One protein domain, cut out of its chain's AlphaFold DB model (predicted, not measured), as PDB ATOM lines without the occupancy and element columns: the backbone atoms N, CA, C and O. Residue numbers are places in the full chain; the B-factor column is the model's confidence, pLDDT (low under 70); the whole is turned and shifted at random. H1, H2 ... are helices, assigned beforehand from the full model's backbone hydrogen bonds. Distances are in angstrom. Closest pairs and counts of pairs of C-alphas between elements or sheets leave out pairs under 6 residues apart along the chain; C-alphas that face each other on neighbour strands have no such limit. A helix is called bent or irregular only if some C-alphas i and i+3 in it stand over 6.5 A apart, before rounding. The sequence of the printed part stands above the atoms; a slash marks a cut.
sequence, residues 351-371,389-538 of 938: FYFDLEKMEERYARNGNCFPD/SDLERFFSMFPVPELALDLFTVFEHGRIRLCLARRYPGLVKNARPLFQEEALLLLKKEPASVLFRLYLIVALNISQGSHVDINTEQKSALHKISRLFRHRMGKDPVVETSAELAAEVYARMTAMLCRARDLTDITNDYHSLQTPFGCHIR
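Overview. This is residues 351 to 371 and 389 to 538 of the 938 residues of the protein "VWFA domain-containing protein" of Desulfobacteraceae bacterium 4572_123 (UniProt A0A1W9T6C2). What shape do these atoms make? H3 and H5 lie side by side in the middle of a compact helical body; H6 and the bent helix H7 pack over them, and H1 and H2 lie together at one end of the body. H4 folds back from H3 at the opposite end from H1, the two making a narrow V. What is it built of? The printed part has 171 residues with seven named helices, H1 to H7 in chain order, and no named strand: all helix, with a radius of gyration of the C-alphas of 15.6 A and a rounded outline of 44 by 39 by 28 A.

Along the chain. Where do the first helices lie? H1 is residues 355 to 364, beginning at C-alpha 355 (-96.619, 163.214, 84.123), and H2 is residues 390 to 395. H3, residues 401 to 423, is 31.9 A long. What follows? H4, residues 425 to 445, is 31.1 A long with a kink of 30 degrees near residue 432, and is only just irregular: C-alphas 430 and 433 are 6.6 A apart. H5 is residues 450 to 458, and H6, residues 472 to 491, is 29.2 A long. How does the last helix run? H7, residues 495 to 517, was assigned as one helix by its hydrogen bonds but is bent, with C-alphas 504 and 507 7.3 A apart; its arms, H7a to 504 and H7b from 507, stand at 58 degrees, and C-alpha 517 is at (-119.338, 172.193, 105.382).

Arrangement. What surrounds H3? It touches H7a at a steep tilt of 43 degrees, opposite ways, closest at C-alphas 408 and 502, 5.1 A; its residues 407 to 414 alone touch H5, closest at C-alphas 410 and 455, 5.1 A. H3 and H4 form a helical hairpin, closest at C-alphas 421 and 428, 5.8 A; H2 touches H3 only at the corner, at C-alphas 395 and 401, 4.8 A. What lies further out? H1 touches H7a, closest at C-alphas 358 and 496, 5.2 A, while H5 touches H6 at C-alphas 454 and 478, 6.3 A. Are the helix backbones intact? Every O i to N i+4 pair is within hydrogen-bond range in H1, H2, H3, H5, H6, H7a and H7b, and 14 of 17 are in H4.

Size, cuts and confidence. How far does it reach? The two C-alphas farthest apart, of Gly 426 and Thr 520, are 45.7 A apart. Where is it broken or uncertain? Residues 372 to 388 are not printed, with 22.5 A between C-alphas 371 and 389; the link from H5 to H6 is long, and pLDDT is under 70 at 366, 368 to 371, 446 to 447 and 464 to 470.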
ATOM      1  N   PHE A 351    -105.627 156.450  79.683       94.00
ATOM      2  CA  PHE A 351    -104.585 155.674  80.343       94.00
ATOM      3  C   PHE A 351    -103.197 155.862  79.720       94.00
ATOM      4  O   PHE A 351    -102.259 155.231  80.183       94.00
ATOM      5  N   TYR A 352    -103.032 156.739  78.721       93.12
ATOM      6  CA  TYR A 352    -101.734 157.169  78.174       93.12
ATOM      7  C   TYR A 352    -101.274 158.527  78.726       93.12
ATOM      8  O   TYR A 352    -100.427 159.182  78.126       93.12
ATOM      9  N   PHE A 353    -101.807 158.938  79.878       95.50
ATOM     10  CA  PHE A 353    -101.307 160.097  80.611       95.50
ATOM     11  C   PHE A 353     -99.815 159.952  80.940       95.50
ATOM     12  O   PHE A 353     -99.373 158.885  81.376       95.50
ATOM     13  N   ASP A 354     -99.075 161.044  80.751       93.69
ATOM     14  CA  ASP A 354     -97.660 161.168  81.088       93.69
ATOM     15  C   ASP A 354     -97.440 162.397  81.970       93.69
ATOM     16  O   ASP A 354     -97.819 163.523  81.625       93.69
ATOM     17  N   LEU A 355     -96.837 162.167  83.134       91.69
ATOM     18  CA  LEU A 355     -96.619 163.214  84.123       91.69
ATOM     19  C   LEU A 355     -95.590 164.248  83.643       91.69
ATOM     20  O   LEU A 355     -95.794 165.437  83.867       91.69
ATOM     21  N   GLU A 356     -94.541 163.825  82.931       89.44
ATOM     22  CA  GLU A 356     -93.512 164.734  82.412       89.44
ATOM     23  C   GLU A 356     -94.115 165.673  81.357       89.44
ATOM     24  O   GLU A 356     -93.919 166.891  81.417       89.44
ATOM     25  N   LYS A 357     -94.941 165.129  80.446       89.62
ATOM     26  CA  LYS A 357     -95.706 165.949  79.488       89.62
ATOM     27  C   LYS A 357     -96.561 166.985  80.206       89.62
ATOM     28  O   LYS A 357     -96.597 168.145  79.792       89.62
ATOM     29  N   MET A 358     -97.285 166.569  81.242       90.31
ATOM     30  CA  MET A 358     -98.179 167.452  81.985       90.31
ATOM     31  C   MET A 358     -97.399 168.567  82.693       90.31
ATOM     32  O   MET A 358     -97.745 169.736  82.520       90.31
ATOM     33  N   GLU A 359     -96.327 168.240  83.419       86.38
ATOM     34  CA  GLU A 359     -95.500 169.206  84.155       86.38
ATOM     35  C   GLU A 359     -94.900 170.271  83.230       86.38
ATOM     36  O   GLU A 359     -95.009 171.470  83.503       86.38
ATOM     37  N   GLU A 360     -94.344 169.858  82.088       85.56
ATOM     38  CA  GLU A 360     -93.821 170.788  81.088       85.56
ATOM     39  C   GLU A 360     -94.895 171.745  80.570       85.56
ATOM     40  O   GLU A 360     -94.667 172.951  80.431       85.56
ATOM     41  N   ARG A 361     -96.077 171.214  80.253       85.00
ATOM     42  CA  ARG A 361     -97.186 172.016  79.735       85.00
ATOM     43  C   ARG A 361     -97.733 172.963  80.794       85.00
ATOM     44  O   ARG A 361     -98.079 174.101  80.469       85.00
ATOM     45  N   TYR A 362     -97.792 172.520  82.044       80.81
ATOM     46  CA  TYR A 362     -98.236 173.329  83.171       80.81
ATOM     47  C   TYR A 362     -97.275 174.503  83.407       80.81
ATOM     48  O   TYR A 362     -97.718 175.652  83.461       80.81
ATOM     49  N   ALA A 363     -95.963 174.238  83.383       78.50
ATOM     50  CA  ALA A 363     -94.920 175.256  83.500       78.50
ATOM     51  C   ALA A 363     -94.939 176.273  82.342       78.50
ATOM     52  O   ALA A 363     -94.850 177.478  82.576       78.50
ATOM     53  N   ARG A 364     -95.132 175.827  81.088       77.56
ATOM     54  CA  ARG A 364     -95.243 176.725  79.913       77.56
ATOM     55  C   ARG A 364     -96.415 177.707  80.002       77.56
ATOM     56  O   ARG A 364     -96.371 178.755  79.366       77.56
ATOM     57  N   ASN A 365     -97.455 177.386  80.772       72.44
ATOM     58  CA  ASN A 365     -98.592 178.282  81.001       72.44
ATOM     59  C   ASN A 365     -98.355 179.276  82.156       72.44
ATOM     60  O   ASN A 365     -99.271 180.019  82.498       72.44
ATOM     61  N   GLY A 366     -97.152 179.309  82.747       68.56
ATOM     62  CA  GLY A 366     -96.812 180.192  83.866       68.56
ATOM     63  C   GLY A 366     -97.415 179.762  85.206       68.56
ATOM     64  O   GLY A 366     -97.423 180.550  86.149       68.56
ATOM     65  N   ASN A 367     -97.925 178.530  85.295       72.56
ATOM     66  CA  ASN A 367     -98.499 177.983  86.517       72.56
ATOM     67  C   ASN A 367     -97.436 177.197  87.295       72.56
ATOM     68  O   ASN A 367     -96.665 176.433  86.716       72.56
ATOM     69  N   CYS A 368     -97.452 177.324  88.620       65.06
ATOM     70  CA  CYS A 368     -96.718 176.444  89.526       65.06
ATOM     71  C   CYS A 368     -97.705 175.488  90.192       65.06
ATOM     72  O   CYS A 368     -98.852 175.865  90.458       65.06
ATOM     73  N   PHE A 369     -97.279 174.254  90.466       64.38
ATOM     74  CA  PHE A 369     -98.058 173.384  91.344       64.38
ATOM     75  C   PHE A 369     -98.270 174.084  92.700       64.38
ATOM     76  O   PHE A 369     -97.413 174.877  93.108       64.38
ATOM     77  N   PRO A 370     -99.411 173.845  93.380       55.81
ATOM     78  CA  PRO A 370     -99.630 174.367  94.725       55.81
ATOM     79  C   PRO A 370     -98.412 174.057  95.600       55.81
ATOM     80  O   PRO A 370     -97.781 173.028  95.399       55.81
ATOM     81  N   ASP A 371     -98.068 174.954  96.525       47.72
ATOM     82  CA  ASP A 371     -96.832 174.932  97.321       47.72
ATOM     83  C   ASP A 371     -96.709 173.625  98.146       47.72
ATOM     84  O   ASP A 371     -97.071 173.552  99.323       47.72
ATOM     85  N   SER A 389     -98.545 154.169  88.755       89.44
ATOM     86  CA  SER A 389     -98.769 154.840  87.475       89.44
ATOM     87  C   SER A 389     -98.505 156.344  87.553       89.44
ATOM     88  O   SER A 389     -98.521 156.948  88.627       89.44
ATOM     89  N   ASP A 390     -98.306 156.981  86.400       91.75
ATOM     90  CA  ASP A 390     -98.100 158.431  86.336       91.75
ATOM     91  C   ASP A 390     -99.333 159.217  86.821       91.75
ATOM     92  O   ASP A 390     -99.175 160.264  87.446       91.75
ATOM     93  N   LEU A 391    -100.547 158.684  86.627       93.88
ATOM     94  CA  LEU A 391    -101.777 159.254  87.193       93.88
ATOM     95  C   LEU A 391    -101.797 159.156  88.723       93.88
ATOM     96  O   LEU A 391    -102.081 160.143  89.393       93.88
ATOM     97  N   GLU A 392    -101.451 158.001  89.300       93.00
ATOM     98  CA  GLU A 392    -101.364 157.854  90.761       93.00
ATOM     99  C   GLU A 392    -100.295 158.774  91.361       93.00
ATOM    100  O   GLU A 392    -100.521 159.399  92.399       93.00
ATOM    101  N   ARG A 393     -99.146 158.910  90.685       91.94
ATOM    102  CA  ARG A 393     -98.099 159.862  91.079       91.94
ATOM    103  C   ARG A 393     -98.621 161.291  91.046       91.94
ATOM    104  O   ARG A 393     -98.423 161.999  92.028       91.94
ATOM    105  N   PHE A 394     -99.323 161.683  89.984       93.25
ATOM    106  CA  PHE A 394     -99.967 162.992  89.881       93.25
ATOM    107  C   PHE A 394    -100.938 163.242  91.045       93.25
ATOM    108  O   PHE A 394    -100.814 164.251  91.734       93.25
ATOM    109  N   PHE A 395    -101.855 162.313  91.341       93.31
ATOM    110  CA  PHE A 395    -102.814 162.492  92.440       93.31
ATOM    111  C   PHE A 395    -102.136 162.567  93.812       93.31
ATOM    112  O   PHE A 395    -102.567 163.340  94.665       93.31
ATOM    113  N   SER A 396    -101.029 161.845  94.008       90.38
ATOM    114  CA  SER A 396    -100.252 161.893  95.253       90.38
ATOM    115  C   SER A 396     -99.559 163.239  95.523       90.38
ATOM    116  O   SER A 396     -99.058 163.452  96.625       90.38
ATOM    117  N   MET A 397     -99.530 164.152  94.543       88.56
ATOM    118  CA  MET A 397     -99.000 165.510  94.717       88.56
ATOM    119  C   MET A 397     -99.962 166.432  95.476       88.56
ATOM    120  O   MET A 397     -99.551 167.495  95.944       88.56
ATOM    121  N   PHE A 398    -101.234 166.048  95.600       89.38
ATOM    122  CA  PHE A 398    -102.272 166.862  96.225       89.38
ATOM    123  C   PHE A 398    -102.499 166.457  97.689       89.38
ATOM    124  O   PHE A 398    -102.376 165.277  98.018       89.38
ATOM    125  N   PRO A 399    -102.891 167.399  98.574       89.25
ATOM    126  CA  PRO A 399    -103.201 167.088  99.973       89.25
ATOM    127  C   PRO A 399    -104.285 166.016 100.157       89.25
ATOM    128  O   PRO A 399    -104.212 165.229 101.093       89.25
ATOM    129  N   VAL A 400    -105.272 165.985  99.254       91.25
ATOM    130  CA  VAL A 400    -106.368 165.009  99.220       91.25
ATOM    131  C   VAL A 400    -106.377 164.359  97.833       91.25
ATOM    132  O   VAL A 400    -106.994 164.903  96.907       91.25
ATOM    133  N   PRO A 401    -105.659 163.235  97.645       92.19
ATOM    134  CA  PRO A 401    -105.539 162.564  96.351       92.19
ATOM    135  C   PRO A 401    -106.888 162.180  95.732       92.19
ATOM    136  O   PRO A 401    -107.066 162.295  94.520       92.19
ATOM    137  N   GLU A 402    -107.864 161.789  96.552       92.44
ATOM    138  CA  GLU A 402    -109.209 161.413  96.115       92.44
ATOM    139  C   GLU A 402    -109.946 162.597  95.473       92.44
ATOM    140  O   GLU A 402    -110.574 162.443  94.428       92.44
ATOM    141  N   LEU A 403    -109.807 163.807  96.029       94.44
ATOM    142  CA  LEU A 403    -110.394 165.014  95.440       94.44
ATOM    143  C   LEU A 403    -109.738 165.361  94.099       94.44
ATOM    144  O   LEU A 403    -110.416 165.822  93.176       94.44
ATOM    145  N   ALA A 404    -108.426 165.145  93.974       95.06
ATOM    146  CA  ALA A 404    -107.716 165.346  92.715       95.06
ATOM    147  C   ALA A 404    -108.178 164.343  91.644       95.06
ATOM    148  O   ALA A 404    -108.439 164.749  90.507       95.06
ATOM    149  N   LEU A 405    -108.355 163.069  92.012       95.69
ATOM    150  CA  LEU A 405    -108.926 162.035  91.145       95.69
ATOM    151  C   LEU A 405    -110.363 162.374  90.727       95.69
ATOM    152  O   LEU A 405    -110.704 162.234  89.553       95.69
ATOM    153  N   ASP A 406    -111.200 162.865  91.637       96.00
ATOM    154  CA  ASP A 406    -112.593 163.189  91.323       96.00
ATOM    155  C   ASP A 406    -112.714 164.429  90.427       96.00
ATOM    156  O   ASP A 406    -113.509 164.447  89.483       96.00
ATOM    157  N   LEU A 407    -111.880 165.452  90.643       97.12
ATOM    158  CA  LEU A 407    -111.769 166.589  89.723       97.12
ATOM    159  C   LEU A 407    -111.264 166.157  88.346       97.12
ATOM    160  O   LEU A 407    -111.828 166.572  87.330       97.12
ATOM    161  N   PHE A 408    -110.238 165.306  88.301       98.00
ATOM    162  CA  PHE A 408    -109.763 164.724  87.054       98.00
ATOM    163  C   PHE A 408    -110.881 163.947  86.356       98.00
ATOM    164  O   PHE A 408    -111.129 164.185  85.180       98.00
ATOM    165  N   THR A 409    -111.631 163.118  87.084       97.19
ATOM    166  CA  THR A 409    -112.767 162.340  86.566       97.19
ATOM    167  C   THR A 409    -113.839 163.240  85.952       97.19
ATOM    168  O   THR A 409    -114.327 162.962  84.856       97.19
ATOM    169  N   VAL A 410    -114.172 164.366  86.595       97.38
ATOM    170  CA  VAL A 410    -115.110 165.365  86.053       97.38
ATOM    171  C   VAL A 410    -114.655 165.886  84.688       97.38
ATOM    172  O   VAL A 410    -115.443 165.906  83.736       97.38
ATOM    173  N   PHE A 411    -113.399 166.327  84.585       98.19
ATOM    174  CA  PHE A 411    -112.871 166.887  83.341       98.19
ATOM    175  C   PHE A 411    -112.647 165.820  82.280       98.19
ATOM    176  O   PHE A 411    -112.954 166.056  81.111       98.19
ATOM    177  N   GLU A 412    -112.201 164.638  82.684       98.00
ATOM    178  CA  GLU A 412    -111.897 163.539  81.789       98.00
ATOM    179  C   GLU A 412    -113.163 162.937  81.187       98.00
ATOM    180  O   GLU A 412    -113.257 162.817  79.969       98.00
ATOM    181  N   HIS A 413    -114.209 162.697  81.978       97.06
ATOM    182  CA  HIS A 413    -115.511 162.309  81.426       97.06
ATOM    183  C   HIS A 413    -116.076 163.399  80.500       97.06
ATOM    184  O   HIS A 413    -116.678 163.096  79.466       97.06
ATOM    185  N   GLY A 414    -115.840 164.677  80.821       96.62
ATOM    186  CA  GLY A 414    -116.139 165.792  79.926       96.62
ATOM    187  C   GLY A 414    -115.390 165.703  78.593       96.62
ATOM    188  O   GLY A 414    -116.004 165.875  77.535       96.62
ATOM    189  N   ARG A 415    -114.083 165.425  78.625       97.88
ATOM    190  CA  ARG A 415    -113.226 165.254  77.444       97.88
ATOM    191  C   ARG A 415    -113.689 164.073  76.600       97.88
ATOM    192  O   ARG A 415    -113.944 164.249  75.410       97.88
ATOM    193  N   ILE A 416    -113.899 162.910  77.220       97.06
ATOM    194  CA  ILE A 416    -114.403 161.704  76.556       97.06
ATOM    195  C   ILE A 416    -115.756 161.966  75.904       97.06
ATOM    196  O   ILE A 416    -115.940 161.626  74.736       97.06
ATOM    197  N   ARG A 417    -116.680 162.659  76.583       95.12
ATOM    198  CA  ARG A 417    -117.951 163.070  75.970       95.12
ATOM    199  C   ARG A 417    -117.728 163.908  74.710       95.12
ATOM    200  O   ARG A 417    -118.420 163.686  73.718       95.12
ATOM    201  N   LEU A 418    -116.819 164.886  74.735       95.88
ATOM    202  CA  LEU A 418    -116.537 165.735  73.571       95.88
ATOM    203  C   LEU A 418    -115.903 164.938  72.420       95.88
ATOM    204  O   LEU A 418    -116.325 165.100  71.273       95.88
ATOM    205  N   CYS A 419    -114.952 164.050  72.711       96.12
ATOM    206  CA  CYS A 419    -114.322 163.181  71.715       96.12
ATOM    207  C   CYS A 419    -115.329 162.204  71.092       96.12
ATOM    208  O   CYS A 419    -115.440 162.126  69.866       96.12
ATOM    209  N   LEU A 420    -116.143 161.539  71.920       95.31
ATOM    210  CA  LEU A 420    -117.222 160.662  71.466       95.31
ATOM    211  C   LEU A 420    -118.265 161.424  70.647       95.31
ATOM    212  O   LEU A 420    -118.736 160.900  69.648       95.31
ATOM    213  N   ALA A 421    -118.622 162.654  71.018       94.81
ATOM    214  CA  ALA A 421    -119.604 163.435  70.264       94.81
ATOM    215  C   ALA A 421    -119.092 163.816  68.867       94.81
ATOM    216  O   ALA A 421    -119.883 163.874  67.929       94.81
ATOM    217  N   ARG A 422    -117.779 164.050  68.730       94.62
ATOM    218  CA  ARG A 422    -117.133 164.330  67.439       94.62
ATOM    219  C   ARG A 422    -117.024 163.077  66.569       94.62
ATOM    220  O   ARG A 422    -117.298 163.157  65.379       94.62
ATOM    221  N   ARG A 423    -116.624 161.937  67.145       95.44
ATOM    222  CA  ARG A 423    -116.371 160.698  66.386       95.44
ATOM    223  C   ARG A 423    -117.623 159.833  66.184       95.44
ATOM    224  O   ARG A 423    -117.801 159.269  65.111       95.44
ATOM    225  N   TYR A 424    -118.492 159.746  67.190       95.19
ATOM    226  CA  TYR A 424    -119.673 158.871  67.242       95.19
ATOM    227  C   TYR A 424    -120.914 159.611  67.793       95.19
ATOM    228  O   TYR A 424    -121.431 159.273  68.865       95.19
ATOM    229  N   PRO A 425    -121.464 160.605  67.075       94.50
ATOM    230  CA  PRO A 425    -122.562 161.436  67.581       94.50
ATOM    231  C   PRO A 425    -123.818 160.633  67.967       94.50
ATOM    232  O   PRO A 425    -124.467 160.942  68.968       94.50
ATOM    233  N   GLY A 426    -124.140 159.563  67.227       92.75
ATOM    234  CA  GLY A 426    -125.274 158.681  67.534       92.75
ATOM    235  C   GLY A 426    -125.125 157.925  68.861       92.75
ATOM    236  O   GLY A 426    -126.104 157.750  69.584       92.75
ATOM    237  N   LEU A 427    -123.896 157.544  69.227       92.00
ATOM    238  CA  LEU A 427    -123.593 156.881  70.499       92.00
ATOM    239  C   LEU A 427    -123.897 157.818  71.671       92.00
ATOM    240  O   LEU A 427    -124.600 157.433  72.602       92.00
ATOM    241  N   VAL A 428    -123.431 159.067  71.591       92.69
ATOM    242  CA  VAL A 428    -123.664 160.073  72.640       92.69
ATOM    243  C   VAL A 428    -125.142 160.437  72.733       92.69
ATOM    244  O   VAL A 428    -125.660 160.575  73.840       92.69
ATOM    245  N   LYS A 429    -125.841 160.548  71.594       90.75
ATOM    246  CA  LYS A 429    -127.286 160.820  71.561       90.75
ATOM    247  C   LYS A 429    -128.087 159.762  72.326       90.75
ATOM    248  O   LYS A 429    -129.043 160.123  73.004       90.75
ATOM    249  N   ASN A 430    -127.674 158.497  72.250       89.56
ATOM    250  CA  ASN A 430    -128.360 157.384  72.905       89.56
ATOM    251  C   ASN A 430    -127.941 157.197  74.370       89.56
ATOM    252  O   ASN A 430    -128.789 156.909  75.207       89.56
ATOM    253  N   ALA A 431    -126.655 157.366  74.690       91.94
ATOM    254  CA  ALA A 431    -126.142 157.089  76.031       91.94
ATOM    255  C   ALA A 431    -126.365 158.250  77.015       91.94
ATOM    256  O   ALA A 431    -126.687 158.024  78.178       91.94
ATOM    257  N   ARG A 432    -126.229 159.504  76.561       91.44
ATOM    258  CA  ARG A 432    -126.306 160.684  77.437       91.44
ATOM    259  C   ARG A 432    -127.617 160.776  78.238       91.44
ATOM    260  O   ARG A 432    -127.509 161.073  79.425       91.44
ATOM    261  N   PRO A 433    -128.816 160.536  77.663       92.12
ATOM    262  CA  PRO A 433    -130.065 160.605  78.424       92.12
ATOM    263  C   PRO A 433    -130.096 159.663  79.634       92.12
ATOM    264  O   PRO A 433    -130.511 160.094  80.702       92.12
ATOM    265  N   LEU A 434    -129.572 158.437  79.498       92.38
ATOM    266  CA  LEU A 434    -129.530 157.448  80.587       92.38
ATOM    267  C   LEU A 434    -128.668 157.941  81.760       92.38
ATOM    268  O   LEU A 434    -129.069 157.877  82.916       92.38
ATOM    269  N   PHE A 435    -127.494 158.503  81.457       92.31
ATOM    270  CA  PHE A 435    -126.595 159.056  82.475       92.31
ATOM    271  C   PHE A 435    -127.150 160.328  83.120       92.31
ATOM    272  O   PHE A 435    -126.928 160.559  84.305       92.31
ATOM    273  N   GLN A 436    -127.858 161.165  82.356       92.50
ATOM    274  CA  GLN A 436    -128.525 162.351  82.895       92.50
ATOM    275  C   GLN A 436    -129.664 161.962  83.839       92.50
ATOM    276  O   GLN A 436    -129.769 162.543  84.913       92.50
ATOM    277  N   GLU A 437    -130.480 160.976  83.468       90.69
ATOM    278  CA  GLU A 437    -131.562 160.459  84.307       90.69
ATOM    279  C   GLU A 437    -131.033 159.916  85.639       90.69
ATOM    280  O   GLU A 437    -131.479 160.365  86.696       90.69
ATOM    281  N   GLU A 438    -130.025 159.039  85.606       90.25
ATOM    282  CA  GLU A 438    -129.433 158.485  86.829       90.25
ATOM    283  C   GLU A 438    -128.790 159.577  87.697       90.25
ATOM    284  O   GLU A 438    -128.956 159.603  88.916       90.25
ATOM    285  N   ALA A 439    -128.128 160.562  87.083       89.38
ATOM    286  CA  ALA A 439    -127.579 161.694  87.822       89.38
ATOM    287  C   ALA A 439    -128.663 162.514  88.542       89.38
ATOM    288  O   ALA A 439    -128.452 162.965  89.669       89.38
ATOM    289  N   LEU A 440    -129.832 162.697  87.919       87.00
ATOM    290  CA  LEU A 440    -130.975 163.372  88.539       87.00
ATOM    291  C   LEU A 440    -131.606 162.535  89.662       87.00
ATOM    292  O   LEU A 440    -132.144 163.108  90.608       87.00
ATOM    293  N   LEU A 441    -131.540 161.200  89.596       85.94
ATOM    294  CA  LEU A 441    -131.953 160.326  90.699       85.94
ATOM    295  C   LEU A 441    -131.001 160.440  91.894       85.94
ATOM    296  O   LEU A 441    -131.470 160.516  93.030       85.94
ATOM    297  N   LEU A 442    -129.689 160.525  91.654       84.50
ATOM    298  CA  LEU A 442    -128.693 160.756  92.705       84.50
ATOM    299  C   LEU A 442    -128.924 162.093  93.430       84.50
ATOM    300  O   LEU A 442    -128.889 162.122  94.658       84.50
ATOM    301  N   LEU A 443    -129.281 163.163  92.703       82.62
ATOM    302  CA  LEU A 443    -129.642 164.463  93.301       82.62
ATOM    303  C   LEU A 443    -130.812 164.387  94.292       82.62
ATOM    304  O   LEU A 443    -130.909 165.230  95.180       82.62
ATOM    305  N   LYS A 444    -131.734 163.433  94.114       80.50
ATOM    306  CA  LYS A 444    -132.903 163.278  94.994       80.50
ATOM    307  C   LYS A 444    -132.576 162.531  96.285       80.50
ATOM    308  O   LYS A 444    -133.323 162.671  97.247       80.50
ATOM    309  N   LYS A 445    -131.525 161.704  96.292       71.94
ATOM    310  CA  LYS A 445    -131.167 160.857  97.440       71.94
ATOM    311  C   LYS A 445    -130.366 161.619  98.491       71.94
ATOM    312  O   LYS A 445    -130.604 161.419  99.676       71.94
ATOM    313  N   GLU A 446    -129.456 162.493  98.065       66.88
ATOM    314  CA  GLU A 446    -128.567 163.239  98.960       66.88
ATOM    315  C   GLU A 446    -128.337 164.678  98.476       66.88
ATOM    316  O   GLU A 446    -128.371 164.943  97.268       66.88
ATOM    317  N   PRO A 447    -128.065 165.631  99.392       68.25
ATOM    318  CA  PRO A 447    -127.706 166.989  99.016       68.25
ATOM    319  C   PRO A 447    -126.420 166.991  98.184       68.25
ATOM    320  O   PRO A 447    -125.329 166.655  98.646       68.25
ATOM    321  N   ALA A 448    -126.551 167.403  96.928       72.94
ATOM    322  CA  ALA A 448    -125.465 167.337  95.967       72.94
ATOM    323  C   ALA A 448    -124.312 168.288  96.296       72.94
ATOM    324  O   ALA A 448    -124.500 169.510  96.389       72.94
ATOM    325  N   SER A 449    -123.099 167.734  96.366       85.31
ATOM    326  CA  SER A 449    -121.872 168.511  96.534       85.31
ATOM    327  C   SER A 449    -121.646 169.475  95.362       85.31
ATOM    328  O   SER A 449    -122.088 169.249  94.229       85.31
ATOM    329  N   VAL A 450    -120.915 170.567  95.615       88.62
ATOM    330  CA  VAL A 450    -120.499 171.521  94.567       88.62
ATOM    331  C   VAL A 450    -119.720 170.812  93.450       88.62
ATOM    332  O   VAL A 450    -119.871 171.152  92.277       88.62
ATOM    333  N   LEU A 451    -118.952 169.776  93.800       91.12
ATOM    334  CA  LEU A 451    -118.226 168.932  92.855       91.12
ATOM    335  C   LEU A 451    -119.165 168.103  91.965       91.12
ATOM    336  O   LEU A 451    -118.999 168.103  90.746       91.12
ATOM    337  N   PHE A 452    -120.202 167.474  92.530       91.06
ATOM    338  CA  PHE A 452    -121.203 166.755  91.733       91.06
ATOM    339  C   PHE A 452    -121.948 167.697  90.782       91.06
ATOM    340  O   PHE A 452    -122.165 167.381  89.617       91.06
ATOM    341  N   ARG A 453    -122.247 168.925  91.213       89.44
ATOM    342  CA  ARG A 453    -122.847 169.947  90.335       89.44
ATOM    343  C   ARG A 453    -121.917 170.343  89.183       89.44
ATOM    344  O   ARG A 453    -122.393 170.551  88.067       89.44
ATOM    345  N   LEU A 454    -120.602 170.401  89.415       92.88
ATOM    346  CA  LEU A 454    -119.625 170.582  88.339       92.88
ATOM    347  C   LEU A 454    -119.645 169.397  87.359       92.88
ATOM    348  O   LEU A 454    -119.642 169.626  86.148       92.88
ATOM    349  N   TYR A 455    -119.740 168.161  87.863       94.19
ATOM    350  CA  TYR A 455    -119.884 166.952  87.043       94.19
ATOM    351  C   TYR A 455    -121.090 167.043  86.096       94.19
ATOM    352  O   TYR A 455    -120.947 166.832  84.891       94.19
ATOM    353  N   LEU A 456    -122.266 167.449  86.595       92.00
ATOM    354  CA  LEU A 456    -123.472 167.606  85.766       92.00
ATOM    355  C   LEU A 456    -123.251 168.566  84.586       92.00
ATOM    356  O   LEU A 456    -123.700 168.306  83.467       92.00
ATOM    357  N   ILE A 457    -122.539 169.670  84.822       92.06
ATOM    358  CA  ILE A 457    -122.285 170.703  83.810       92.06
ATOM    359  C   ILE A 457    -121.224 170.234  82.806       92.06
ATOM    360  O   ILE A 457    -121.401 170.386  81.597       92.06
ATOM    361  N   VAL A 458    -120.109 169.685  83.291       95.00
ATOM    362  CA  VAL A 458    -118.934 169.363  82.467       95.00
ATOM    363  C   VAL A 458    -119.080 167.998  81.798       95.00
ATOM    364  O   VAL A 458    -119.040 167.907  80.563       95.00
ATOM    365  N   ALA A 459    -119.292 166.949  82.591       93.88
ATOM    366  CA  ALA A 459    -119.360 165.574  82.113       93.88
ATOM    367  C   ALA A 459    -120.684 165.287  81.398       93.88
ATOM    368  O   ALA A 459    -120.664 164.707  80.317       93.88
ATOM    369  N   LEU A 460    -121.825 165.757  81.921       92.38
ATOM    370  CA  LEU A 460    -123.152 165.422  81.371       92.38
ATOM    371  C   LEU A 460    -123.798 166.518  80.516       92.38
ATOM    372  O   LEU A 460    -124.801 166.253  79.849       92.38
ATOM    373  N   ASN A 461    -123.228 167.727  80.485       91.12
ATOM    374  CA  ASN A 461    -123.763 168.871  79.741       91.12
ATOM    375  C   ASN A 461    -125.232 169.191  80.098       91.12
ATOM    376  O   ASN A 461    -126.058 169.423  79.212       91.12
ATOM    377  N   ILE A 462    -125.561 169.169  81.392       86.69
ATOM    378  CA  ILE A 462    -126.852 169.622  81.926       86.69
ATOM    379  C   ILE A 462    -126.790 171.138  82.160       86.69
ATOM    380  O   ILE A 462    -125.844 171.654  82.761       86.69
ATOM    381  N   SER A 463    -127.798 171.862  81.668       73.12
ATOM    382  CA  SER A 463    -127.903 173.319  81.807       73.12
ATOM    383  C   SER A 463    -128.022 173.756  83.271       73.12
ATOM    384  O   SER A 463    -128.690 173.119  84.076       73.12
ATOM    385  N   GLN A 464    -127.434 174.910  83.604       61.59
ATOM    386  CA  GLN A 464    -127.388 175.456  84.971       61.59
ATOM    387  C   GLN A 464    -128.758 175.866  85.552       61.59
ATOM    388  O   GLN A 464    -128.831 176.207  86.728       61.59
ATOM    389  N   GLY A 465    -129.819 175.908  84.738       55.22
ATOM    390  CA  GLY A 465    -131.104 176.517  85.099       55.22
ATOM    391  C   GLY A 465    -132.170 175.576  85.662       55.22
ATOM    392  O   GLY A 465    -133.159 176.075  86.177       55.22
ATOM    393  N   SER A 466    -132.013 174.252  85.561       54.09
ATOM    394  CA  SER A 466    -133.151 173.335  85.735       54.09
ATOM    395  C   SER A 466    -133.274 172.659  87.109       54.09
ATOM    396  O   SER A 466    -134.387 172.297  87.462       54.09
ATOM    397  N   HIS A 467    -132.208 172.503  87.911       52.97
ATOM    398  CA  HIS A 467    -132.257 171.675  89.144       52.97
ATOM    399  C   HIS A 467    -131.259 172.091  90.245       52.97
ATOM    400  O   HIS A 467    -130.582 171.250  90.838       52.97
ATOM    401  N   VAL A 468    -131.061 173.392  90.467       54.28
ATOM    402  CA  VAL A 468    -129.843 173.879  91.123       54.28
ATOM    403  C   VAL A 468    -130.135 174.927  92.208       54.28
ATOM    404  O   VAL A 468    -130.013 176.122  91.960       54.28
ATOM    405  N   ASP A 469    -130.440 174.479  93.431       56.91
ATOM    406  CA  ASP A 469    -130.308 175.308  94.642       56.91
ATOM    407  C   ASP A 469    -128.812 175.524  94.925       56.91
ATOM    408  O   ASP A 469    -128.152 174.688  95.544       56.91
ATOM    409  N   ILE A 470    -128.239 176.588  94.359       67.75
ATOM    410  CA  ILE A 470    -126.845 177.015  94.549       67.75
ATOM    411  C   ILE A 470    -126.849 178.526  94.790       67.75
ATOM    412  O   ILE A 470    -127.565 179.266  94.112       67.75
ATOM    413  N   ASN A 471    -126.005 179.000  95.709       76.00
ATOM    414  CA  ASN A 471    -125.832 180.433  95.939       76.00
ATOM    415  C   ASN A 471    -125.177 181.154  94.732       76.00
ATOM    416  O   ASN A 471    -124.511 180.560  93.878       76.00
ATOM    417  N   THR A 472    -125.351 182.472  94.630       78.94
ATOM    418  CA  THR A 472    -124.873 183.257  93.474       78.94
ATOM    419  C   THR A 472    -123.355 183.139  93.250       78.94
ATOM    420  O   THR A 472    -122.891 183.123  92.105       78.94
ATOM    421  N   GLU A 473    -122.575 182.991  94.327       81.19
ATOM    422  CA  GLU A 473    -121.115 182.852  94.281       81.19
ATOM    423  C   GLU A 473    -120.678 181.523  93.641       81.19
ATOM    424  O   GLU A 473    -119.905 181.519  92.676       81.19
ATOM    425  N   GLN A 474    -121.212 180.396  94.117       83.81
ATOM    426  CA  GLN A 474    -120.941 179.062  93.579       83.81
ATOM    427  C   GLN A 474    -121.397 178.962  92.116       83.81
ATOM    428  O   GLN A 474    -120.672 178.419  91.280       83.81
ATOM    429  N   LYS A 475    -122.544 179.557  91.754       84.81
ATOM    430  CA  LYS A 475    -123.019 179.598  90.359       84.81
ATOM    431  C   LYS A 475    -122.027 180.323  89.441       84.81
ATOM    432  O   LYS A 475    -121.669 179.804  88.381       84.81
ATOM    433  N   SER A 476    -121.533 181.488  89.868       86.94
ATOM    434  CA  SER A 476    -120.495 182.245  89.153       86.94
ATOM    435  C   SER A 476    -119.192 181.444  89.030       86.94
ATOM    436  O   SER A 476    -118.569 181.411  87.963       86.94
ATOM    437  N   ALA A 477    -118.794 180.736  90.091       89.50
ATOM    438  CA  ALA A 477    -117.601 179.899  90.089       89.50
ATOM    439  C   ALA A 477    -117.687 178.733  89.100       89.50
ATOM    440  O   ALA A 477    -116.801 178.589  88.253       89.50
ATOM    441  N   LEU A 478    -118.774 177.962  89.143       91.25
ATOM    442  CA  LEU A 478    -119.013 176.847  88.226       91.25
ATOM    443  C   LEU A 478    -119.094 177.315  86.768       91.25
ATOM    444  O   LEU A 478    -118.581 176.642  85.872       91.25
ATOM    445  N   HIS A 479    -119.677 178.491  86.508       90.56
ATOM    446  CA  HIS A 479    -119.705 179.075  85.167       90.56
ATOM    447  C   HIS A 479    -118.298 179.404  84.643       90.56
ATOM    448  O   HIS A 479    -117.971 179.066  83.502       90.56
ATOM    449  N   LYS A 480    -117.442 180.010  85.479       93.31
ATOM    450  CA  LYS A 480    -116.043 180.301  85.124       93.31
ATOM    451  C   LYS A 480    -115.269 179.016  84.808       93.31
ATOM    452  O   LYS A 480    -114.625 178.960  83.763       93.31
ATOM    453  N   ILE A 481    -115.400 177.982  85.646       95.31
ATOM    454  CA  ILE A 481    -114.739 176.678  85.444       95.31
ATOM    455  C   ILE A 481    -115.242 176.002  84.157       95.31
ATOM    456  O   ILE A 481    -114.446 175.551  83.338       95.31
ATOM    457  N   SER A 482    -116.555 175.989  83.913       94.19
ATOM    458  CA  SER A 482    -117.138 175.414  82.691       94.19
ATOM    459  C   SER A 482    -116.681 176.132  81.412       94.19
ATOM    460  O   SER A 482    -116.465 175.500  80.372       94.19
ATOM    461  N   ARG A 483    -116.519 177.462  81.459       94.88
ATOM    462  CA  ARG A 483    -115.972 178.241  80.337       94.88
ATOM    463  C   ARG A 483    -114.500 177.908  80.090       94.88
ATOM    464  O   ARG A 483    -114.131 177.706  78.936       94.88
ATOM    465  N   LEU A 484    -113.704 177.811  81.156       95.12
ATOM    466  CA  LEU A 484    -112.298 177.412  81.086       95.12
ATOM    467  C   LEU A 484    -112.147 176.020  80.455       95.12
ATOM    468  O   LEU A 484    -111.423 175.875  79.472       95.12
ATOM    469  N   PHE A 485    -112.912 175.035  80.936       96.56
ATOM    470  CA  PHE A 485    -112.942 173.682  80.374       96.56
ATOM    471  C   PHE A 485    -113.231 173.688  78.865       96.56
ATOM    472  O   PHE A 485    -112.465 173.122  78.087       96.56
ATOM    473  N   ARG A 486    -114.300 174.373  78.426       95.50
ATOM    474  CA  ARG A 486    -114.666 174.442  76.998       95.50
ATOM    475  C   ARG A 486    -113.576 175.088  76.147       95.50
ATOM    476  O   ARG A 486    -113.329 174.622  75.040       95.50
ATOM    477  N   HIS A 487    -112.937 176.137  76.656       95.06
ATOM    478  CA  HIS A 487    -111.850 176.812  75.956       95.06
ATOM    479  C   HIS A 487    -110.627 175.895  75.787       95.06
ATOM    480  O   HIS A 487    -110.147 175.725  74.668       95.06
ATOM    481  N   ARG A 488    -110.168 175.250  76.869       93.31
ATOM    482  CA  ARG A 488    -108.986 174.369  76.846       93.31
ATOM    483  C   ARG A 488    -109.221 173.121  75.987       93.31
ATOM    484  O   ARG A 488    -108.431 172.863  75.086       93.31
ATOM    485  N   MET A 489    -110.359 172.442  76.155       94.25
ATOM    486  CA  MET A 489    -110.729 171.271  75.338       94.25
ATOM    487  C   MET A 489    -111.012 171.611  73.866       94.25
ATOM    488  O   MET A 489    -110.960 170.741  72.995       94.25
ATOM    489  N   GLY A 490    -111.351 172.868  73.568       91.56
ATOM    490  CA  GLY A 490    -111.468 173.360  72.197       91.56
ATOM    491  C   GLY A 490    -110.115 173.479  71.494       91.56
ATOM    492  O   GLY A 490    -110.046 173.240  70.293       91.56
ATOM    493  N   LYS A 491    -109.059 173.813  72.246       91.25
ATOM    494  CA  LYS A 491    -107.698 174.000  71.734       91.25
ATOM    495  C   LYS A 491    -106.926 172.683  71.639       91.25
ATOM    496  O   LYS A 491    -106.298 172.440  70.617       91.25
ATOM    497  N   ASP A 492    -106.961 171.868  72.692       90.75
ATOM    498  CA  ASP A 492    -106.121 170.674  72.803       90.75
ATOM    499  C   ASP A 492    -106.774 169.596  73.698       90.75
ATOM    500  O   ASP A 492    -106.630 169.626  74.918       90.75
ATOM    501  N   PRO A 493    -107.582 168.676  73.135       93.69
ATOM    502  CA  PRO A 493    -108.383 167.712  73.897       93.69
ATOM    503  C   PRO A 493    -107.598 166.446  74.305       93.69
ATOM    504  O   PRO A 493    -108.077 165.320  74.119       93.69
ATOM    505  N   VAL A 494    -106.402 166.613  74.870       95.00
ATOM    506  CA  VAL A 494    -105.561 165.519  75.396       95.00
ATOM    507  C   VAL A 494    -105.802 165.281  76.891       95.00
ATOM    508  O   VAL A 494    -106.378 166.125  77.579       95.00
ATOM    509  N   VAL A 495    -105.393 164.118  77.402       97.00
ATOM    510  CA  VAL A 495    -105.601 163.753  78.814       97.00
ATOM    511  C   VAL A 495    -104.828 164.671  79.767       97.00
ATOM    512  O   VAL A 495    -105.327 165.018  80.838       97.00
ATOM    513  N   GLU A 496    -103.662 165.167  79.351       95.81
ATOM    514  CA  GLU A 496    -102.878 166.143  80.107       95.81
ATOM    515  C   GLU A 496    -103.678 167.428  80.349       95.81
ATOM    516  O   GLU A 496    -103.585 168.014  81.422       95.81
ATOM    517  N   THR A 497    -104.549 167.833  79.419       95.50
ATOM    518  CA  THR A 497    -105.428 168.994  79.610       95.50
ATOM    519  C   THR A 497    -106.503 168.753  80.672       95.50
ATOM    520  O   THR A 497    -106.865 169.690  81.386       95.50
ATOM    521  N   SER A 498    -106.984 167.519  80.847       97.38
ATOM    522  CA  SER A 498    -107.854 167.169  81.982       97.38
ATOM    523  C   SER A 498    -107.111 167.298  83.316       97.38
ATOM    524  O   SER A 498    -107.664 167.845  84.271       97.38
ATOM    525  N   ALA A 499    -105.848 166.862  83.373       96.06
ATOM    526  CA  ALA A 499    -105.001 166.979  84.563       96.06
ATOM    527  C   ALA A 499    -104.628 168.437  84.887       96.06
ATOM    528  O   ALA A 499    -104.715 168.845  86.043       96.06
ATOM    529  N   GLU A 500    -104.295 169.249  83.879       93.69
ATOM    530  CA  GLU A 500    -104.066 170.695  84.025       93.69
ATOM    531  C   GLU A 500    -105.279 171.393  84.651       93.69
ATOM    532  O   GLU A 500    -105.132 172.158  85.602       93.69
ATOM    533  N   LEU A 501    -106.486 171.098  84.156       95.06
ATOM    534  CA  LEU A 501    -107.724 171.653  84.702       95.06
ATOM    535  C   LEU A 501    -107.987 171.175  86.132       95.06
ATOM    536  O   LEU A 501    -108.431 171.970  86.960       95.06
ATOM    537  N   ALA A 502    -107.715 169.903  86.436       95.56
ATOM    538  CA  ALA A 502    -107.837 169.376  87.791       95.56
ATOM    539  C   ALA A 502    -106.898 170.118  88.756       95.56
ATOM    540  O   ALA A 502    -107.356 170.588  89.797       95.56
ATOM    541  N   ALA A 503    -105.631 170.303  88.371       92.69
ATOM    542  CA  ALA A 503    -104.635 171.026  89.159       92.69
ATOM    543  C   ALA A 503    -105.013 172.502  89.377       92.69
ATOM    544  O   ALA A 503    -104.986 172.986  90.508       92.69
ATOM    545  N   GLU A 504    -105.436 173.200  88.317       91.56
ATOM    546  CA  GLU A 504    -105.811 174.620  88.372       91.56
ATOM    547  C   GLU A 504    -107.074 174.855  89.224       91.56
ATOM    548  O   GLU A 504    -107.194 175.855  89.935       91.56
ATOM    549  N   VAL A 505    -108.033 173.925  89.181       93.94
ATOM    550  CA  VAL A 505    -109.320 174.057  89.881       93.94
ATOM    551  C   VAL A 505    -109.258 173.552  91.323       93.94
ATOM    552  O   VAL A 505    -110.092 173.974  92.131       93.94
ATOM    553  N   TYR A 506    -108.273 172.720  91.675       93.75
ATOM    554  CA  TYR A 506    -108.164 172.054  92.975       93.75
ATOM    555  C   TYR A 506    -108.329 173.011  94.160       93.75
ATOM    556  O   TYR A 506    -109.293 172.892  94.912       93.75
ATOM    557  N   ALA A 507    -107.463 174.024  94.282       90.62
ATOM    558  CA  ALA A 507    -107.477 174.943  95.427       90.62
ATOM    559  C   ALA A 507    -108.820 175.680  95.571       90.62
ATOM    560  O   ALA A 507    -109.348 175.852  96.672       90.62
ATOM    561  N   ARG A 508    -109.412 176.073  94.437       91.44
ATOM    562  CA  ARG A 508    -110.719 176.730  94.414       91.44
ATOM    563  C   ARG A 508    -111.839 175.777  94.827       91.44
ATOM    564  O   ARG A 508    -112.754 176.200  95.531       91.44
ATOM    565  N   MET A 509    -111.793 174.521  94.383       92.88
ATOM    566  CA  MET A 509    -112.774 173.505  94.762       92.88
ATOM    567  C   MET A 509    -112.680 173.179  96.252       92.88
ATOM    568  O   MET A 509    -113.708 173.188  96.923       92.88
ATOM    569  N   THR A 510    -111.470 172.999  96.786       91.19
ATOM    570  CA  THR A 510    -111.227 172.802  98.222       91.19
ATOM    571  C   THR A 510    -111.850 173.928  99.041       91.19
ATOM    572  O   THR A 510    -112.657 173.661  99.926       91.19
ATOM    573  N   ALA A 511    -111.591 175.191  98.681       90.00
ATOM    574  CA  ALA A 511    -112.182 176.337  99.373       90.00
ATOM    575  C   ALA A 511    -113.724 176.339  99.333       90.00
ATOM    576  O   ALA A 511    -114.368 176.683 100.324       90.00
ATOM    577  N   MET A 512    -114.335 175.943  98.209       89.62
ATOM    578  CA  MET A 512    -115.797 175.848  98.095       89.62
ATOM    579  C   MET A 512    -116.383 174.706  98.934       89.62
ATOM    580  O   MET A 512    -117.450 174.886  99.521       89.62
ATOM    581  N   LEU A 513    -115.714 173.551  98.992       88.81
ATOM    582  CA  LEU A 513    -116.160 172.403  99.782       88.81
ATOM    583  C   LEU A 513    -116.007 172.657 101.287       88.81
ATOM    584  O   LEU A 513    -116.946 172.382 102.031       88.81
ATOM    585  N   CYS A 514    -114.888 173.253 101.713       88.50
ATOM    586  CA  CYS A 514    -114.660 173.678 103.095       88.50
ATOM    587  C   CYS A 514    -115.755 174.642 103.568       88.50
ATOM    588  O   CYS A 514    -116.418 174.376 104.565       88.50
ATOM    589  N   ARG A 515    -116.042 175.703 102.797       86.50
ATOM    590  CA  ARG A 515    -117.117 176.659 103.128       86.50
ATOM    591  C   ARG A 515    -118.505 176.022 103.174       86.50
ATOM    592  O   ARG A 515    -119.329 176.429 103.979       86.50
ATOM    593  N   ALA A 516    -118.786 175.052 102.303       81.88
ATOM    594  CA  ALA A 516    -120.088 174.385 102.271       81.88
ATOM    595  C   ALA A 516    -120.338 173.482 103.492       81.88
ATOM    596  O   ALA A 516    -121.492 173.163 103.767       81.88
ATOM    597  N   ARG A 517    -119.278 173.060 104.195       81.31
ATOM    598  CA  ARG A 517    -119.338 172.193 105.382       81.31
ATOM    599  C   ARG A 517    -118.847 172.874 106.665       81.31
ATOM    600  O   ARG A 517    -118.737 172.204 107.682       81.31
ATOM    601  N   ASP A 518    -118.556 174.172 106.601       82.75
ATOM    602  CA  ASP A 518    -117.974 174.966 107.692       82.75
ATOM    603  C   ASP A 518    -116.682 174.349 108.277       82.75
ATOM    604  O   ASP A 518    -116.466 174.284 109.484       82.75
ATOM    605  N   LEU A 519    -115.820 173.845 107.384       84.94
ATOM    606  CA  LEU A 519    -114.545 173.200 107.713       84.94
ATOM    607  C   LEU A 519    -113.360 174.124 107.412       84.94
ATOM    608  O   LEU A 519    -113.377 174.893 106.450       84.94
ATOM    609  N   THR A 520    -112.288 173.997 108.193       79.06
ATOM    610  CA  THR A 520    -111.000 174.666 107.935       79.06
ATOM    611  C   THR A 520    -110.096 173.852 107.005       79.06
ATOM    612  O   THR A 520    -109.362 174.431 106.205       79.06
ATOM    613  N   ASP A 521    -110.193 172.522 107.063       82.81
ATOM    614  CA  ASP A 521    -109.474 171.552 106.236       82.81
ATOM    615  C   ASP A 521    -110.424 170.398 105.870       82.81
ATOM    616  O   ASP A 521    -111.265 170.004 106.674       82.81
ATOM    617  N   ILE A 522    -110.306 169.871 104.652       85.44
ATOM    618  CA  ILE A 522    -111.143 168.779 104.140       85.44
ATOM    619  C   ILE A 522    -110.455 167.409 104.202       85.44
ATOM    620  O   ILE A 522    -111.090 166.401 103.904       85.44
ATOM    621  N   THR A 523    -109.176 167.349 104.583       83.06
ATOM    622  CA  THR A 523    -108.329 166.149 104.453       83.06
ATOM    623  C   THR A 523    -108.915 164.887 105.093       83.06
ATOM    624  O   THR A 523    -108.840 163.820 104.493       83.06
ATOM    625  N   ASN A 524    -109.557 164.996 106.258       80.12
ATOM    626  CA  ASN A 524    -110.147 163.843 106.954       80.12
ATOM    627  C   ASN A 524    -111.658 163.671 106.716       80.12
ATOM    628  O   ASN A 524    -112.225 162.662 107.123       80.12
ATOM    629  N   ASP A 525    -112.300 164.633 106.049       84.00
ATOM    630  CA  ASP A 525    -113.761 164.721 105.908       84.00
ATOM    631  C   ASP A 525    -114.222 164.654 104.443       84.00
ATOM    632  O   ASP A 525    -115.400 164.864 104.126       84.00
ATOM    633  N   TYR A 526    -113.304 164.380 103.514       88.12
ATOM    634  CA  TYR A 526    -113.640 164.234 102.108       88.12
ATOM    635  C   TYR A 526    -114.376 162.915 101.838       88.12
ATOM    636  O   TYR A 526    -113.999 161.844 102.312       88.12
ATOM    637  N   HIS A 527    -115.426 162.991 101.020       84.44
ATOM    638  CA  HIS A 527    -116.136 161.825 100.503       84.44
ATOM    639  C   HIS A 527    -116.081 161.854  98.983       84.44
ATOM    640  O   HIS A 527    -116.385 162.886  98.377       84.44
ATOM    641  N   SER A 528    -115.706 160.720  98.392       88.00
ATOM    642  CA  SER A 528    -115.511 160.615  96.950       88.00
ATOM    643  C   SER A 528    -116.818 160.798  96.172       88.00
ATOM    644  O   SER A 528    -117.919 160.465  96.633       88.00
ATOM    645  N   LEU A 529    -116.679 161.370  94.982       89.25
ATOM    646  CA  LEU A 529    -117.738 161.674  94.040       89.25
ATOM    647  C   LEU A 529    -118.480 160.407  93.596       89.25
ATOM    648  O   LEU A 529    -117.951 159.573  92.873       89.25
ATOM    649  N   GLN A 530    -119.770 160.330  93.921       88.25
ATOM    650  CA  GLN A 530    -120.654 159.300  93.379       88.25
ATOM    651  C   GLN A 530    -121.056 159.653  91.943       88.25
ATOM    652  O   GLN A 530    -121.862 160.558  91.719       88.25
ATOM    653  N   THR A 531    -120.485 158.968  90.955       90.00
ATOM    654  CA  THR A 531    -120.834 159.156  89.540       90.00
ATOM    655  C   THR A 531    -122.049 158.304  89.142       90.00
ATOM    656  O   THR A 531    -122.309 157.262  89.750       90.00
ATOM    657  N   PRO A 532    -122.813 158.699  88.103       91.06
ATOM    658  CA  PRO A 532    -123.874 157.856  87.557       91.06
ATOM    659  C   PRO A 532    -123.345 156.471  87.176       91.06
ATOM    660  O   PRO A 532    -122.310 156.361  86.512       91.06
ATOM    661  N   PHE A 533    -124.061 155.426  87.601       90.75
ATOM    662  CA  PHE A 533    -123.681 154.020  87.404       90.75
ATOM    663  C   PHE A 533    -122.291 153.649  87.944       90.75
ATOM    664  O   PHE A 533    -121.671 152.709  87.441       90.75
ATOM    665  N   GLY A 534    -121.777 154.403  88.925       87.56
ATOM    666  CA  GLY A 534    -120.498 154.119  89.569       87.56
ATOM    667  C   GLY A 534    -119.346 153.998  88.573       87.56
ATOM    668  O   GLY A 534    -118.499 153.117  88.734       87.56
ATOM    669  N   CYS A 535    -119.343 154.827  87.526       89.56
ATOM    670  CA  CYS A 535    -118.267 154.887  86.541       89.56
ATOM    671  C   CYS A 535    -117.036 155.557  87.167       89.56
ATOM    672  O   CYS A 535    -117.061 156.770  87.410       89.56
ATOM    673  N   HIS A 536    -115.981 154.783  87.422       84.00
ATOM    674  CA  HIS A 536    -114.754 155.267  88.058       84.00
ATOM    675  C   HIS A 536    -113.529 154.951  87.207       84.00
ATOM    676  O   HIS A 536    -113.358 153.833  86.722       84.00
ATOM    677  N   ILE A 537    -112.626 155.923  87.102       92.00
ATOM    678  CA  ILE A 537    -111.319 155.713  86.485       92.00
ATOM    679  C   ILE A 537    -110.427 155.015  87.516       92.00
ATOM    680  O   ILE A 537    -110.267 155.508  88.632       92.00
ATOM    681  N   ARG A 538    -109.845 153.867  87.146       91.06
ATOM    682  CA  ARG A 538    -108.982 153.043  88.011       91.06
ATOM    683  C   ARG A 538    -107.569 152.910  87.429       91.06
ATOM    684  O   ARG A 538    -107.245 151.874  86.841       91.06
TER     685      ARG A 538